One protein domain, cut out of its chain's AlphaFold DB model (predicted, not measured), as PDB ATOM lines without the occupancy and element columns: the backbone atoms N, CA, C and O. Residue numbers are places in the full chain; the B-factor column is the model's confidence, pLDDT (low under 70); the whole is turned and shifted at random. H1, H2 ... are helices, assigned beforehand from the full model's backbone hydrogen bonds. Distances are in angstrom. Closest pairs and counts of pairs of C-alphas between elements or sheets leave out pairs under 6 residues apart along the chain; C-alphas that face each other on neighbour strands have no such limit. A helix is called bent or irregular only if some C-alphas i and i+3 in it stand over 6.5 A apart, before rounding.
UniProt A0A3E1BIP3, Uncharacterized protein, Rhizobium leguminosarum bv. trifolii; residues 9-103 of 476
ATOM      1  N   VAL A   9     -40.641  28.240  -0.885       81.56
ATOM      2  CA  VAL A   9     -39.999  29.155  -1.835       81.56
ATOM      3  C   VAL A   9     -41.063  30.040  -2.466       81.56
ATOM      4  O   VAL A   9     -40.912  31.261  -2.464       81.56
ATOM      5  N   GLU A  10     -42.165  29.443  -2.920       85.88
ATOM      6  CA  GLU A  10     -43.311  30.185  -3.446       85.88
ATOM      7  C   GLU A  10     -43.878  31.131  -2.382       85.88
ATOM      8  O   GLU A  10     -43.994  32.332  -2.621       85.88
ATOM      9  N   VAL A  11     -44.132  30.635  -1.163       86.56
ATOM     10  CA  VAL A  11     -44.641  31.466  -0.056       86.56
ATOM     11  C   VAL A  11     -43.718  32.654   0.231       86.56
ATOM     12  O   VAL A  11     -44.205  33.761   0.450       86.56
ATOM     13  N   GLY A  12     -42.397  32.463   0.192       84.62
ATOM     14  CA  GLY A  12     -41.420  33.526   0.430       84.62
ATOM     15  C   GLY A  12     -41.394  34.634  -0.633       84.62
ATOM     16  O   GLY A  12     -40.924  35.738  -0.334       84.62
ATOM     17  N   GLN A  13     -41.898  34.364  -1.844       87.69
ATOM     18  CA  GLN A  13     -41.975  35.317  -2.962       87.69
ATOM     19  C   GLN A  13     -43.267  36.148  -2.965       87.69
ATOM     20  O   GLN A  13     -43.320  37.200  -3.606       87.69
ATOM     21  N   ILE A  14     -44.299  35.704  -2.245       91.19
ATOM     22  CA  ILE A  14     -45.575  36.414  -2.123       91.19
ATOM     23  C   ILE A  14     -45.426  37.572  -1.118       91.19
ATOM     24  O   ILE A  14     -44.604  37.530  -0.203       91.19
ATOM     25  N   SER A  15     -46.227  38.628  -1.277       92.12
ATOM     26  CA  SER A  15     -46.281  39.760  -0.344       92.12
ATOM     27  C   SER A  15     -47.705  40.287  -0.158       92.12
ATOM     28  O   SER A  15     -48.629  39.913  -0.886       92.12
ATOM     29  N   GLY A  16     -47.894  41.150   0.836       92.50
ATOM     30  CA  GLY A  16     -49.149  41.829   1.116       92.50
ATOM     31  C   GLY A  16     -50.270  40.878   1.531       92.50
ATOM     32  O   GLY A  16     -50.092  39.952   2.327       92.50
ATOM     33  N   ASP A  17     -51.470  41.126   1.012       93.31
ATOM     34  CA  ASP A  17     -52.666  40.374   1.403       93.31
ATOM     35  C   ASP A  17     -52.667  38.932   0.884       93.31
ATOM     36  O   ASP A  17     -53.233  38.054   1.539       93.31
ATOM     37  N   ASP A  18     -51.997  38.662  -0.236       93.62
ATOM     38  CA  ASP A  18     -51.848  37.298  -0.746       93.62
ATOM     39  C   ASP A  18     -50.971  36.465   0.194       93.62
ATOM     40  O   ASP A  18     -51.324  35.327   0.512       93.62
ATOM     41  N   LEU A  19     -49.903  37.053   0.752       93.81
ATOM     42  CA  LEU A  19     -49.059  36.368   1.734       93.81
ATOM     43  C   LEU A  19     -49.861  36.051   2.998       93.81
ATOM     44  O   LEU A  19     -49.810  34.929   3.503       93.81
ATOM     45  N   LYS A  20     -50.663  37.006   3.484       94.81
ATOM     46  CA  LYS A  20     -51.543  36.786   4.642       94.81
ATOM     47  C   LYS A  20     -52.546  35.661   4.399       94.81
ATOM     48  O   LYS A  20     -52.776  34.856   5.300       94.81
ATOM     49  N   ARG A  21     -53.147  35.585   3.205       94.69
ATOM     50  CA  ARG A  21     -54.075  34.500   2.840       94.69
ATOM     51  C   ARG A  21     -53.368  33.151   2.821       94.69
ATOM     52  O   ARG A  21     -53.894  32.199   3.400       94.69
ATOM     53  N   SER A  22     -52.179  33.080   2.226       93.69
ATOM     54  CA  SER A  22     -51.360  31.866   2.205       93.69
ATOM     55  C   SER A  22     -50.988  31.419   3.620       93.69
ATOM     56  O   SER A  22     -51.240  30.274   3.984       93.69
ATOM     57  N   VAL A  23     -50.496  32.325   4.470       94.31
ATOM     58  CA  VAL A  23     -50.151  32.019   5.871       94.31
ATOM     59  C   VAL A  23     -51.374  31.590   6.680       94.31
ATOM     60  O   VAL A  23     -51.306  30.609   7.419       94.31
ATOM     61  N   PHE A  24     -52.522  32.248   6.512       94.50
ATOM     62  CA  PHE A  24     -53.763  31.822   7.161       94.50
ATOM     63  C   PHE A  24     -54.171  30.404   6.737       94.50
ATOM     64  O   PHE A  24     -54.540  29.579   7.575       94.50
ATOM     65  N   GLN A  25     -54.062  30.096   5.443       92.94
ATOM     66  CA  GLN A  25     -54.355  28.771   4.912       92.94
ATOM     67  C   GLN A  25     -53.400  27.705   5.470       92.94
ATOM     68  O   GLN A  25     -53.844  26.601   5.796       92.94
ATOM     69  N   LEU A  26     -52.120  28.045   5.647       92.88
ATOM     70  CA  LEU A  26     -51.120  27.187   6.286       92.88
ATOM     71  C   LEU A  26     -51.449  26.916   7.753       92.88
ATOM     72  O   LEU A  26     -51.493  25.754   8.154       92.88
ATOM     73  N   LEU A  27     -51.750  27.957   8.536       93.00
ATOM     74  CA  LEU A  27     -52.164  27.822   9.937       93.00
ATOM     75  C   LEU A  27     -53.404  26.926  10.066       93.00
ATOM     76  O   LEU A  27     -53.438  26.031  10.911       93.00
ATOM     77  N   ARG A  28     -54.400  27.115   9.188       92.06
ATOM     78  CA  ARG A  28     -55.613  26.287   9.145       92.06
ATOM     79  C   ARG A  28     -55.292  24.821   8.855       92.06
ATOM     80  O   ARG A  28     -55.789  23.939   9.552       92.06
ATOM     81  N   ASN A  29     -54.471  24.560   7.840       90.62
ATOM     82  CA  ASN A  29     -54.094  23.202   7.451       90.62
ATOM     83  C   ASN A  29     -53.275  22.509   8.550       90.62
ATOM     84  O   ASN A  29     -53.522  21.344   8.855       90.62
ATOM     85  N   ALA A  30     -52.340  23.232   9.171       90.94
ATOM     86  CA  ALA A  30     -51.521  22.716  10.261       90.94
ATOM     87  C   ALA A  30     -52.389  22.391  11.486       90.94
ATOM     88  O   ALA A  30     -52.286  21.304  12.049       90.94
ATOM     89  N   SER A  31     -53.325  23.278  11.839       89.44
ATOM     90  CA  SER A  31     -54.299  23.038  12.910       89.44
ATOM     91  C   SER A  31     -55.165  21.798  12.646       89.44
ATOM     92  O   SER A  31     -55.357  20.973  13.541       89.44
ATOM     93  N   ALA A  32     -55.637  21.611  11.410       88.75
ATOM     94  CA  ALA A  32     -56.393  20.420  11.029       88.75
ATOM     95  C   ALA A  32     -55.557  19.132  11.159       88.75
ATOM     96  O   ALA A  32     -56.067  18.127  11.652       88.75
ATOM     97  N   ALA A  33     -54.278  19.169  10.772       88.31
ATOM     98  CA  ALA A  33     -53.374  18.026  10.889       88.31
ATOM     99  C   ALA A  33     -53.073  17.649  12.350       88.31
ATOM    100  O   ALA A  33     -53.090  16.467  12.684       88.31
ATOM    101  N   ILE A  34     -52.889  18.634  13.239       87.00
ATOM    102  CA  ILE A  34     -52.665  18.402  14.681       87.00
ATOM    103  C   ILE A  34     -53.850  17.684  15.338       87.00
ATOM    104  O   ILE A  34     -53.671  16.880  16.257       87.00
ATOM    105  N   ASN A  35     -55.069  17.985  14.896       81.75
ATOM    106  CA  ASN A  35     -56.277  17.344  15.414       81.75
ATOM    107  C   ASN A  35     -56.493  15.926  14.857       81.75
ATOM    108  O   ASN A  35     -57.343  15.205  15.372       81.75
ATOM    109  N   GLY A  36     -55.738  15.529  13.829       78.25
ATOM    110  CA  GLY A  36     -55.703  14.162  13.318       78.25
ATOM    111  C   GLY A  36     -54.670  13.280  14.028       78.25
ATOM    112  O   GLY A  36     -54.116  13.633  15.067       78.25
ATOM    113  N   GLU A  37     -54.381  12.123  13.431       65.44
ATOM    114  CA  GLU A  37     -53.413  11.133  13.942       65.44
ATOM    115  C   GLU A  37     -51.942  11.468  13.605       65.44
ATOM    116  O   GLU A  37     -51.041  10.716  13.953       65.44
ATOM    117  N   ASP A  38     -51.668  12.607  12.957       65.88
ATOM    118  CA  ASP A  38     -50.376  12.912  12.315       65.88
ATOM    119  C   ASP A  38     -49.543  13.957  13.096       65.88
ATOM    120  O   ASP A  38     -48.849  14.797  12.522       65.88
ATOM    121  N   ARG A  39     -49.639  13.956  14.436       66.88
ATOM    122  CA  ARG A  39     -49.009  14.974  15.312       66.88
ATOM    123  C   ARG A  39     -47.482  14.976  15.286       66.88
ATOM    124  O   ARG A  39     -46.876  15.989  15.624       66.88
ATOM    125  N   GLU A  40     -46.876  13.858  14.910       68.81
ATOM    126  CA  GLU A  40     -45.422  13.700  14.812       68.81
ATOM    127  C   GLU A  40     -44.910  13.820  13.372       68.81
ATOM    128  O   GLU A  40     -43.738  13.549  13.111       68.81
ATOM    129  N   ASN A  41     -45.759  14.247  12.429       82.25
ATOM    130  CA  ASN A  41     -45.339  14.467  11.051       82.25
ATOM    131  C   ASN A  41     -44.192  15.493  11.006       82.25
ATOM    132  O   ASN A  41     -44.399  16.652  11.382       82.25
ATOM    133  N   PRO A  42     -43.004  15.129  10.485       81.50
ATOM    134  CA  PRO A  42     -41.887  16.062  10.380       81.50
ATOM    135  C   PRO A  42     -42.250  17.337   9.610       81.50
ATOM    136  O   PRO A  42     -41.881  18.430  10.024       81.50
ATOM    137  N   LYS A  43     -43.061  17.228   8.548       84.94
ATOM    138  CA  LYS A  43     -43.497  18.377   7.736       84.94
ATOM    139  C   LYS A  43     -44.380  19.345   8.515       84.94
ATOM    140  O   LYS A  43     -44.327  20.546   8.273       84.94
ATOM    141  N   LEU A  44     -45.186  18.832   9.446       88.38
ATOM    142  CA  LEU A  44     -46.007  19.652  10.332       88.38
ATOM    143  C   LEU A  44     -45.134  20.388  11.355       88.38
ATOM    144  O   LEU A  44     -45.329  21.582  11.581       88.38
ATOM    145  N   LEU A  45     -44.151  19.696  11.940       88.19
ATOM    146  CA  LEU A  45     -43.212  20.294  12.893       88.19
ATOM    147  C   LEU A  45     -42.342  21.385  12.252       88.19
ATOM    148  O   LEU A  45     -41.965  22.332  12.934       88.19
ATOM    149  N   GLU A  46     -42.082  21.313  10.944       90.88
ATOM    150  CA  GLU A  46     -41.372  22.361  10.202       90.88
ATOM    151  C   GLU A  46     -42.176  23.659  10.013       90.88
ATOM    152  O   GLU A  46     -41.583  24.708   9.761       90.88
ATOM    153  N   VAL A  47     -43.507  23.636  10.152       92.69
ATOM    154  CA  VAL A  47     -44.345  24.830   9.923       92.69
ATOM    155  C   VAL A  47     -44.001  25.944  10.909       92.69
ATOM    156  O   VAL A  47     -43.859  27.097  10.514       92.69
ATOM    157  N   VAL A  48     -43.836  25.612  12.189       94.00
ATOM    158  CA  VAL A  48     -43.533  26.589  13.245       94.00
ATOM    159  C   VAL A  48     -42.188  27.296  13.023       94.00
ATOM    160  O   VAL A  48     -42.198  28.524  12.960       94.00
ATOM    161  N   PRO A  49     -41.037  26.611  12.864       93.06
ATOM    162  CA  PRO A  49     -39.769  27.295  12.619       93.06
ATOM    163  C   PRO A  49     -39.782  28.128  11.329       93.06
ATOM    164  O   PRO A  49     -39.219  29.219  11.305       93.06
ATOM    165  N   ARG A  50     -40.466  27.674  10.273       92.81
ATOM    166  CA  ARG A  50     -40.561  28.431   9.013       92.81
ATOM    167  C   ARG A  50     -41.444  29.673   9.132       92.81
ATOM    168  O   ARG A  50     -41.087  30.729   8.622       92.81
ATOM    169  N   LEU A  51     -42.564  29.581   9.850       93.38
ATOM    170  CA  LEU A  51     -43.378  30.755  10.173       93.38
ATOM    171  C   LEU A  51     -42.634  31.728  11.087       93.38
ATOM    172  O   LEU A  51     -42.798  32.930  10.914       93.38
ATOM    173  N   ALA A  52     -41.806  31.238  12.014       92.00
ATOM    174  CA  ALA A  52     -40.967  32.093  12.853       92.00
ATOM    175  C   ALA A  52     -40.046  32.976  11.992       92.00
ATOM    176  O   ALA A  52     -40.007  34.190  12.176       92.00
ATOM    177  N   ASP A  53     -39.371  32.370  11.010       89.50
ATOM    178  CA  ASP A  53     -38.476  33.060  10.072       89.50
ATOM    179  C   ASP A  53     -39.221  34.089   9.196       89.50
ATOM    180  O   ASP A  53     -38.810  35.249   9.078       89.50
ATOM    181  N   LEU A  54     -40.385  33.709   8.654       91.31
ATOM    182  CA  LEU A  54     -41.226  34.611   7.860       91.31
ATOM    183  C   LEU A  54     -41.779  35.778   8.685       91.31
ATOM    184  O   LEU A  54     -41.711  36.921   8.247       91.31
ATOM    185  N   ILE A  55     -42.321  35.525   9.879       91.94
ATOM    186  CA  ILE A  55     -42.896  36.571  10.740       91.94
ATOM    187  C   ILE A  55     -41.806  37.544  11.207       91.94
ATOM    188  O   ILE A  55     -42.045  38.752  11.240       91.94
ATOM    189  N   ALA A  56     -40.602  37.048  11.509       88.38
ATOM    190  CA  ALA A  56     -39.475  37.888  11.911       88.38
ATOM    191  C   ALA A  56     -39.047  38.880  10.813       88.38
ATOM    192  O   ALA A  56     -38.590  39.980  11.122       88.38
ATOM    193  N   THR A  57     -39.214  38.516   9.538       88.00
ATOM    194  CA  THR A  57     -38.761  39.315   8.385       88.00
ATOM    195  C   THR A  57     -39.885  40.063   7.660       88.00
ATOM    196  O   THR A  57     -39.617  41.019   6.929       88.00
ATOM    197  N   ARG A  58     -41.154  39.679   7.856       91.12
ATOM    198  CA  ARG A  58     -42.324  40.225   7.144       91.12
ATOM    199  C   ARG A  58     -43.328  40.846   8.119       91.12
ATOM    200  O   ARG A  58     -44.248  40.189   8.600       91.12
ATOM    201  N   HIS A  59     -43.216  42.155   8.352       90.75
ATOM    202  CA  HIS A  59     -44.058  42.888   9.316       90.75
ATOM    203  C   HIS A  59     -45.574  42.782   9.065       90.75
ATOM    204  O   HIS A  59     -46.372  42.889   9.995       90.75
ATOM    205  N   GLU A  60     -45.991  42.557   7.820       93.50
ATOM    206  CA  GLU A  60     -47.395  42.339   7.453       93.50
ATOM    207  C   GLU A  60     -48.010  41.072   8.069       93.50
ATOM    208  O   GLU A  60     -49.234  40.973   8.149       93.50
ATOM    209  N   LEU A  61     -47.182  40.143   8.559       94.88
ATOM    210  CA  LEU A  61     -47.604  38.930   9.256       94.88
ATOM    211  C   LEU A  61     -47.706  39.090  10.778       94.88
ATOM    212  O   LEU A  61     -48.104  38.146  11.459       94.88
ATOM    213  N   ASN A  62     -47.417  40.273  11.331       92.69
ATOM    214  CA  ASN A  62     -47.457  40.512  12.779       92.69
ATOM    215  C   ASN A  62     -48.818  40.190  13.421       92.69
ATOM    216  O   ASN A  62     -48.865  39.806  14.587       92.69
ATOM    217  N   SER A  63     -49.919  40.295  12.668       93.31
ATOM    218  CA  SER A  63     -51.261  39.927  13.140       93.31
ATOM    219  C   SER A  63     -51.433  38.431  13.422       93.31
ATOM    220  O   SER A  63     -52.414  38.046  14.047       93.31
ATOM    221  N   PHE A  64     -50.512  37.578  12.962       95.25
ATOM    222  CA  PHE A  64     -50.556  36.132  13.180       95.25
ATOM    223  C   PHE A  64     -49.726  35.661  14.377       95.25
ATOM    224  O   PHE A  64     -49.764  34.471  14.667       95.25
ATOM    225  N   ARG A  65     -49.000  36.538  15.088       94.94
ATOM    226  CA  ARG A  65     -48.091  36.145  16.190       94.94
ATOM    227  C   ARG A  65     -48.786  35.360  17.313       94.94
ATOM    228  O   ARG A  65     -48.220  34.395  17.828       94.94
ATOM    229  N   GLU A  66     -50.024  35.718  17.645       95.56
ATOM    230  CA  GLU A  66     -50.836  34.989  18.629       95.56
ATOM    231  C   GLU A  66     -51.223  33.590  18.111       95.56
ATOM    232  O   GLU A  66     -50.928  32.582  18.749       95.56
ATOM    233  N   ALA A  67     -51.787  33.503  16.900       94.62
ATOM    234  CA  ALA A  67     -52.165  32.229  16.276       94.62
ATOM    235  C   ALA A  67     -50.959  31.301  16.036       94.62
ATOM    236  O   ALA A  67     -51.051  30.081  16.172       94.62
ATOM    237  N   TYR A  68     -49.812  31.888  15.702       94.31
ATOM    238  CA  TYR A  68     -48.523  31.220  15.609       94.31
ATOM    239  C   TYR A  68     -48.095  30.617  16.956       94.31
ATOM    240  O   TYR A  68     -47.688  29.458  17.001       94.31
ATOM    241  N   SER A  69     -48.244  31.361  18.056       96.19
ATOM    242  CA  SER A  69     -47.923  30.875  19.403       96.19
ATOM    243  C   SER A  69     -48.829  29.714  19.820       96.19
ATOM    244  O   SER A  69     -48.337  28.706  20.332       96.19
ATOM    245  N   ALA A  70     -50.120  29.787  19.492       95.38
ATOM    246  CA  ALA A  70     -51.054  28.683  19.699       95.38
ATOM    247  C   ALA A  70     -50.649  27.428  18.900       95.38
ATOM    248  O   ALA A  70     -50.718  26.303  19.408       95.38
ATOM    249  N   LEU A  71     -50.157  27.600  17.666       94.25
ATOM    250  CA  LEU A  71     -49.626  26.498  16.862       94.25
ATOM    251  C   LEU A  71     -48.338  25.908  17.466       94.25
ATOM    252  O   LEU A  71     -48.193  24.683  17.543       94.25
ATOM    253  N   ALA A  72     -47.415  26.756  17.927       94.94
ATOM    254  CA  ALA A  72     -46.187  26.340  18.605       94.94
ATOM    255  C   ALA A  72     -46.499  25.529  19.872       94.94
ATOM    256  O   ALA A  72     -45.925  24.459  20.095       94.94
ATOM    257  N   ARG A  73     -47.496  25.958  20.655       95.06
ATOM    258  CA  ARG A  73     -48.018  25.177  21.780       95.06
ATOM    259  C   ARG A  73     -48.528  23.808  21.347       95.06
ATOM    260  O   ARG A  73     -48.152  22.798  21.945       95.06
ATOM    261  N   ALA A  74     -49.408  23.783  20.351       92.75
ATOM    262  CA  ALA A  74     -50.123  22.581  19.940       92.75
ATOM    263  C   ALA A  74     -49.195  21.510  19.335       92.75
ATOM    264  O   ALA A  74     -49.411  20.316  19.545       92.75
ATOM    265  N   THR A  75     -48.127  21.930  18.652       92.19
ATOM    266  CA  THR A  75     -47.079  21.037  18.120       92.19
ATOM    267  C   THR A  75     -46.053  20.602  19.171       92.19
ATOM    268  O   THR A  75     -45.299  19.662  18.937       92.19
ATOM    269  N   GLY A  76     -46.022  21.239  20.346       93.69
ATOM    270  CA  GLY A  76     -45.030  20.962  21.388       93.69
ATOM    271  C   GLY A  76     -43.736  21.769  21.255       93.69
ATOM    272  O   GLY A  76     -42.845  21.620  22.090       93.69
ATOM    273  N   LEU A  77     -43.629  22.644  20.252       94.38
ATOM    274  CA  LEU A  77     -42.519  23.579  20.042       94.38
ATOM    275  C   LEU A  77     -42.647  24.802  20.964       94.38
ATOM    276  O   LEU A  77     -42.643  25.947  20.530       94.38
ATOM    277  N   TRP A  78     -42.779  24.561  22.268       96.12
ATOM    278  CA  TRP A  78     -43.045  25.595  23.280       96.12
ATOM    279  C   TRP A  78     -41.971  26.681  23.346       96.12
ATOM    280  O   TRP A  78     -42.250  27.827  23.677       96.12
ATOM    281  N   ASN A  79     -40.755  26.336  22.943       94.38
ATOM    282  CA  ASN A  79     -39.622  27.241  22.810       94.38
ATOM    283  C   ASN A  79     -39.776  28.296  21.694       94.38
ATOM    284  O   ASN A  79     -38.947  29.195  21.604       94.38
ATOM    285  N   TYR A  80     -40.798  28.173  20.845       95.19
ATOM    286  CA  TYR A  80     -41.160  29.136  19.806       95.19
ATOM    287  C   TYR A  80     -42.336  30.042  20.197       95.19
ATOM    288  O   TYR A  80     -42.706  30.923  19.429       95.19
ATOM    289  N   ILE A  81     -42.939  29.848  21.374       96.50
ATOM    290  CA  ILE A  81     -44.038  30.699  21.838       96.50
ATOM    291  C   ILE A  81     -43.526  32.130  22.030       96.50
ATOM    292  O   ILE A  81     -42.622  32.393  22.827       96.50
ATOM    293  N   ASP A  82     -44.146  33.068  21.320       93.88
ATOM    294  CA  ASP A  82     -43.822  34.482  21.398       93.88
ATOM    295  C   ASP A  82     -44.549  35.120  22.579       93.88
ATOM    296  O   ASP A  82     -45.665  35.625  22.462       93.88
ATOM    297  N   ARG A  83     -43.902  35.118  23.744       93.25
ATOM    298  CA  ARG A  83     -44.509  35.575  25.006       93.25
ATOM    299  C   ARG A  83     -44.981  37.029  24.994       93.25
ATOM    300  O   ARG A  83     -45.767  37.413  25.851       93.25
ATOM    301  N   SER A  84     -44.507  37.842  24.049       92.31
ATOM    302  CA  SER A  84     -44.930  39.242  23.927       92.31
ATOM    303  C   SER A  84     -46.265  39.417  23.196       92.31
ATOM    304  O   SER A  84     -46.858  40.491  23.270       92.31
ATOM    305  N   ALA A  85     -46.723  38.385  22.484       93.62
ATOM    306  CA  ALA A  85     -47.931  38.416  21.662       93.62
ATOM    307  C   ALA A  85     -48.869  37.216  21.892       93.62
ATOM    308  O   ALA A  85     -49.977  37.209  21.365       93.62
ATOM    309  N   ALA A  86     -48.427  36.197  22.628       95.00
ATOM    310  CA  ALA A  86     -49.210  35.011  22.940       95.00
ATOM    311  C   ALA A  86     -50.352  35.312  23.924       95.00
ATOM    312  O   ALA A  86     -50.232  36.186  24.787       95.00
ATOM    313  N   ASP A  87     -51.427  34.523  23.846       95.69
ATOM    314  CA  ASP A  87     -52.434  34.481  24.908       95.69
ATOM    315  C   ASP A  87     -51.800  34.026  26.236       95.69
ATOM    316  O   ASP A  87     -50.799  33.305  26.281       95.69
ATOM    317  N   THR A  88     -52.435  34.412  27.341       96.56
ATOM    318  CA  THR A  88     -52.070  34.068  28.715       96.56
ATOM    319  C   THR A  88     -51.839  32.570  28.884       96.56
ATOM    320  O   THR A  88     -50.865  32.171  29.521       96.56
ATOM    321  N   ALA A  89     -52.699  31.720  28.312       95.75
ATOM    322  CA  ALA A  89     -52.558  30.275  28.457       95.75
ATOM    323  C   ALA A  89     -51.263  29.749  27.817       95.75
ATOM    324  O   ALA A  89     -50.652  28.821  28.350       95.75
ATOM    325  N   ASP A  90     -50.850  30.324  26.692       97.19
ATOM    326  CA  ASP A  90     -49.665  29.911  25.940       97.19
ATOM    327  C   ASP A  90     -48.397  30.494  26.556       97.19
ATOM    328  O   ASP A  90     -47.411  29.775  26.734       97.19
ATOM    329  N   ALA A  91     -48.453  31.759  26.978       96.56
ATOM    330  CA  ALA A  91     -47.391  32.391  27.746       96.56
ATOM    331  C   ALA A  91     -47.085  31.594  29.024       96.56
ATOM    332  O   ALA A  91     -45.926  31.278  29.271       96.56
ATOM    333  N   ILE A  92     -48.106  31.170  29.783       96.50
ATOM    334  CA  ILE A  92     -47.920  30.342  30.988       96.50
ATOM    335  C   ILE A  92     -47.226  29.016  30.663       96.50
ATOM    336  O   ILE A  92     -46.366  28.591  31.430       96.50
ATOM    337  N   VAL A  93     -47.570  28.355  29.551       96.75
ATOM    338  CA  VAL A  93     -46.889  27.112  29.149       96.75
ATOM    339  C   VAL A  93     -45.412  27.377  28.887       96.75
ATOM    340  O   VAL A  93     -44.579  26.640  29.404       96.75
ATOM    341  N   ALA A  94     -45.086  28.430  28.133       96.31
ATOM    342  CA  ALA A  94     -43.702  28.803  27.860       96.31
ATOM    343  C   ALA A  94     -42.936  29.140  29.151       96.31
ATOM    344  O   ALA A  94     -41.829  28.645  29.349       96.31
ATOM    345  N   GLU A  95     -43.530  29.925  30.053       95.25
ATOM    346  CA  GLU A  95     -42.932  30.262  31.351       95.25
ATOM    347  C   GLU A  95     -42.702  29.013  32.214       95.25
ATOM    348  O   GLU A  95     -41.610  28.818  32.739       95.25
ATOM    349  N   ALA A  96     -43.682  28.108  32.298       95.38
ATOM    350  CA  ALA A  96     -43.595  26.900  33.123       95.38
ATOM    351  C   ALA A  96     -42.461  25.948  32.705       95.38
ATOM    352  O   ALA A  96     -41.985  25.158  33.519       95.38
ATOM    353  N   VAL A  97     -42.036  26.014  31.443       95.62
ATOM    354  CA  VAL A  97     -40.959  25.187  30.878       95.62
ATOM    355  C   VAL A  97     -39.691  25.994  30.608       95.62
ATOM    356  O   VAL A  97     -38.820  25.559  29.853       95.62
ATOM    357  N   THR A  98     -39.573  27.178  31.204       95.81
ATOM    358  CA  THR A  98     -38.375  28.010  31.109       95.81
ATOM    359  C   THR A  98     -37.479  27.808  32.313       95.81
ATOM    360  O   THR A  98     -37.898  27.947  33.456       95.81
ATOM    361  N   ALA A  99     -36.209  27.508  32.049       93.88
ATOM    362  CA  ALA A  99     -35.164  27.583  33.056       93.88
ATOM    363  C   ALA A  99     -34.485  28.953  32.967       93.88
ATOM    364  O   ALA A  99     -33.564  29.139  32.167       93.88
ATOM    365  N   ASP A 100     -34.916  29.895  33.808       89.75
ATOM    366  CA  ASP A 100     -34.382  31.265  33.846       89.75
ATOM    367  C   ASP A 100     -32.870  31.297  34.092       89.75
ATOM    368  O   ASP A 100     -32.148  32.045  33.435       89.75
ATOM    369  N   GLU A 101     -32.357  30.415  34.958       87.44
ATOM    370  CA  GLU A 101     -30.915  30.286  35.225       87.44
ATOM    371  C   GLU A 101     -30.099  29.937  33.970       87.44
ATOM    372  O   GLU A 101     -28.902  30.224  33.891       87.44
ATOM    373  N   LEU A 102     -30.738  29.297  32.988       90.62
ATOM    374  CA  LEU A 102     -30.128  28.922  31.716       90.62
ATOM    375  C   LEU A 102     -30.492  29.885  30.582       90.62
ATOM    376  O   LEU A 102     -29.808  29.868  29.554       90.62
ATOM    377  N   GLY A 103     -31.534  30.703  30.764       90.50
ATOM    378  CA  GLY A 103     -32.123  31.555  29.733       90.50
ATOM    379  C   GLY A 103     -32.729  30.752  28.581       90.50
ATOM    380  O   GLY A 103     -32.594  31.148  27.427       90.50
TER     381      GLY A 103
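AT A GLANCE: This is residues 9 to 103 of the 476 residues of an uncharacterized protein of Rhizobium leguminosarum bv. trifolii (UniProt A0A3E1BIP3). Three helices, H2, H4 and H5, form an up-and-down bundle, each running against the one before it, with their centres in a triangle. H6 packs steeply on the later part of the kinked H5, while short H1 lies at the opposite end of the domain. The 95 printed residues hold six named helices, H1 to H6 in chain order, and no named strand: the class is all helix. The whole is compact, with a radius of gyration of the C-alphas of 13.5 A and spans of 40 by 32 by 21 A.

HOW THE PARTS SIT: Start at H1, residues 9 to 13, close but not clearly touching H2, residues 16 to 34; their closest C-alphas, Val 11 and Leu 19, are 6.8 A apart. H3, residues 42 to 45, is also close but not clearly touching H2, with the closest C-alphas, Ala 30 and Leu 44, 6.3 A apart. Next comes H4, residues 47 to 57, close but not clearly touching H2 at a shallow tilt of 23 degrees, opposite ways; C-alphas 30 and 47 are closest at 7.5 A. The hub is H5, residues 59 to 75, which makes a helical hairpin with H4: they touch at a shallow tilt of 24 degrees, closest at the C-alphas of Ile 55 and Leu 61, 5.5 A apart. H5 also touches H2, the same way at a shallow tilt of 4 degrees, closest at C-alphas 20 and 61, 6.4 A. With residues 69 to 73 alone, H5 touches H6, residues 88 to 96, at a steep tilt of 62 degrees; C-alphas 70 and 90 are closest at 6.5 A. H6 is apart from H1, H2, H3 and H4. Every O i to N i+4 pair is within hydrogen-bond range in H1, H2, H4 and H6, against 8 of 13 in H5; H3 is too short for such a pair.

IN THESE COORDINATES: Find C-alpha 9 at (-39.999, 29.155, -1.835), where H1 begins. H2 runs 27.3 A from C-alpha 16 at (-49.149, 41.829, 1.116), H4 15.6 A and H5 23.8 A. H5 is irregular, with C-alphas 63 and 66 7.4 A apart and a kink of 54 degrees near residue 66. H6 ends at C-alpha 96, (-43.595, 26.900, 33.123).

THE WHOLE: The farthest C-alphas, Asp 18 and Glu 101, are 42.2 A apart. The printed part has no cut, and the link from H5 to H6, residues 76 to 87, is long. Look for low confidence at residues 37 to 40, under 70 in pLDDT.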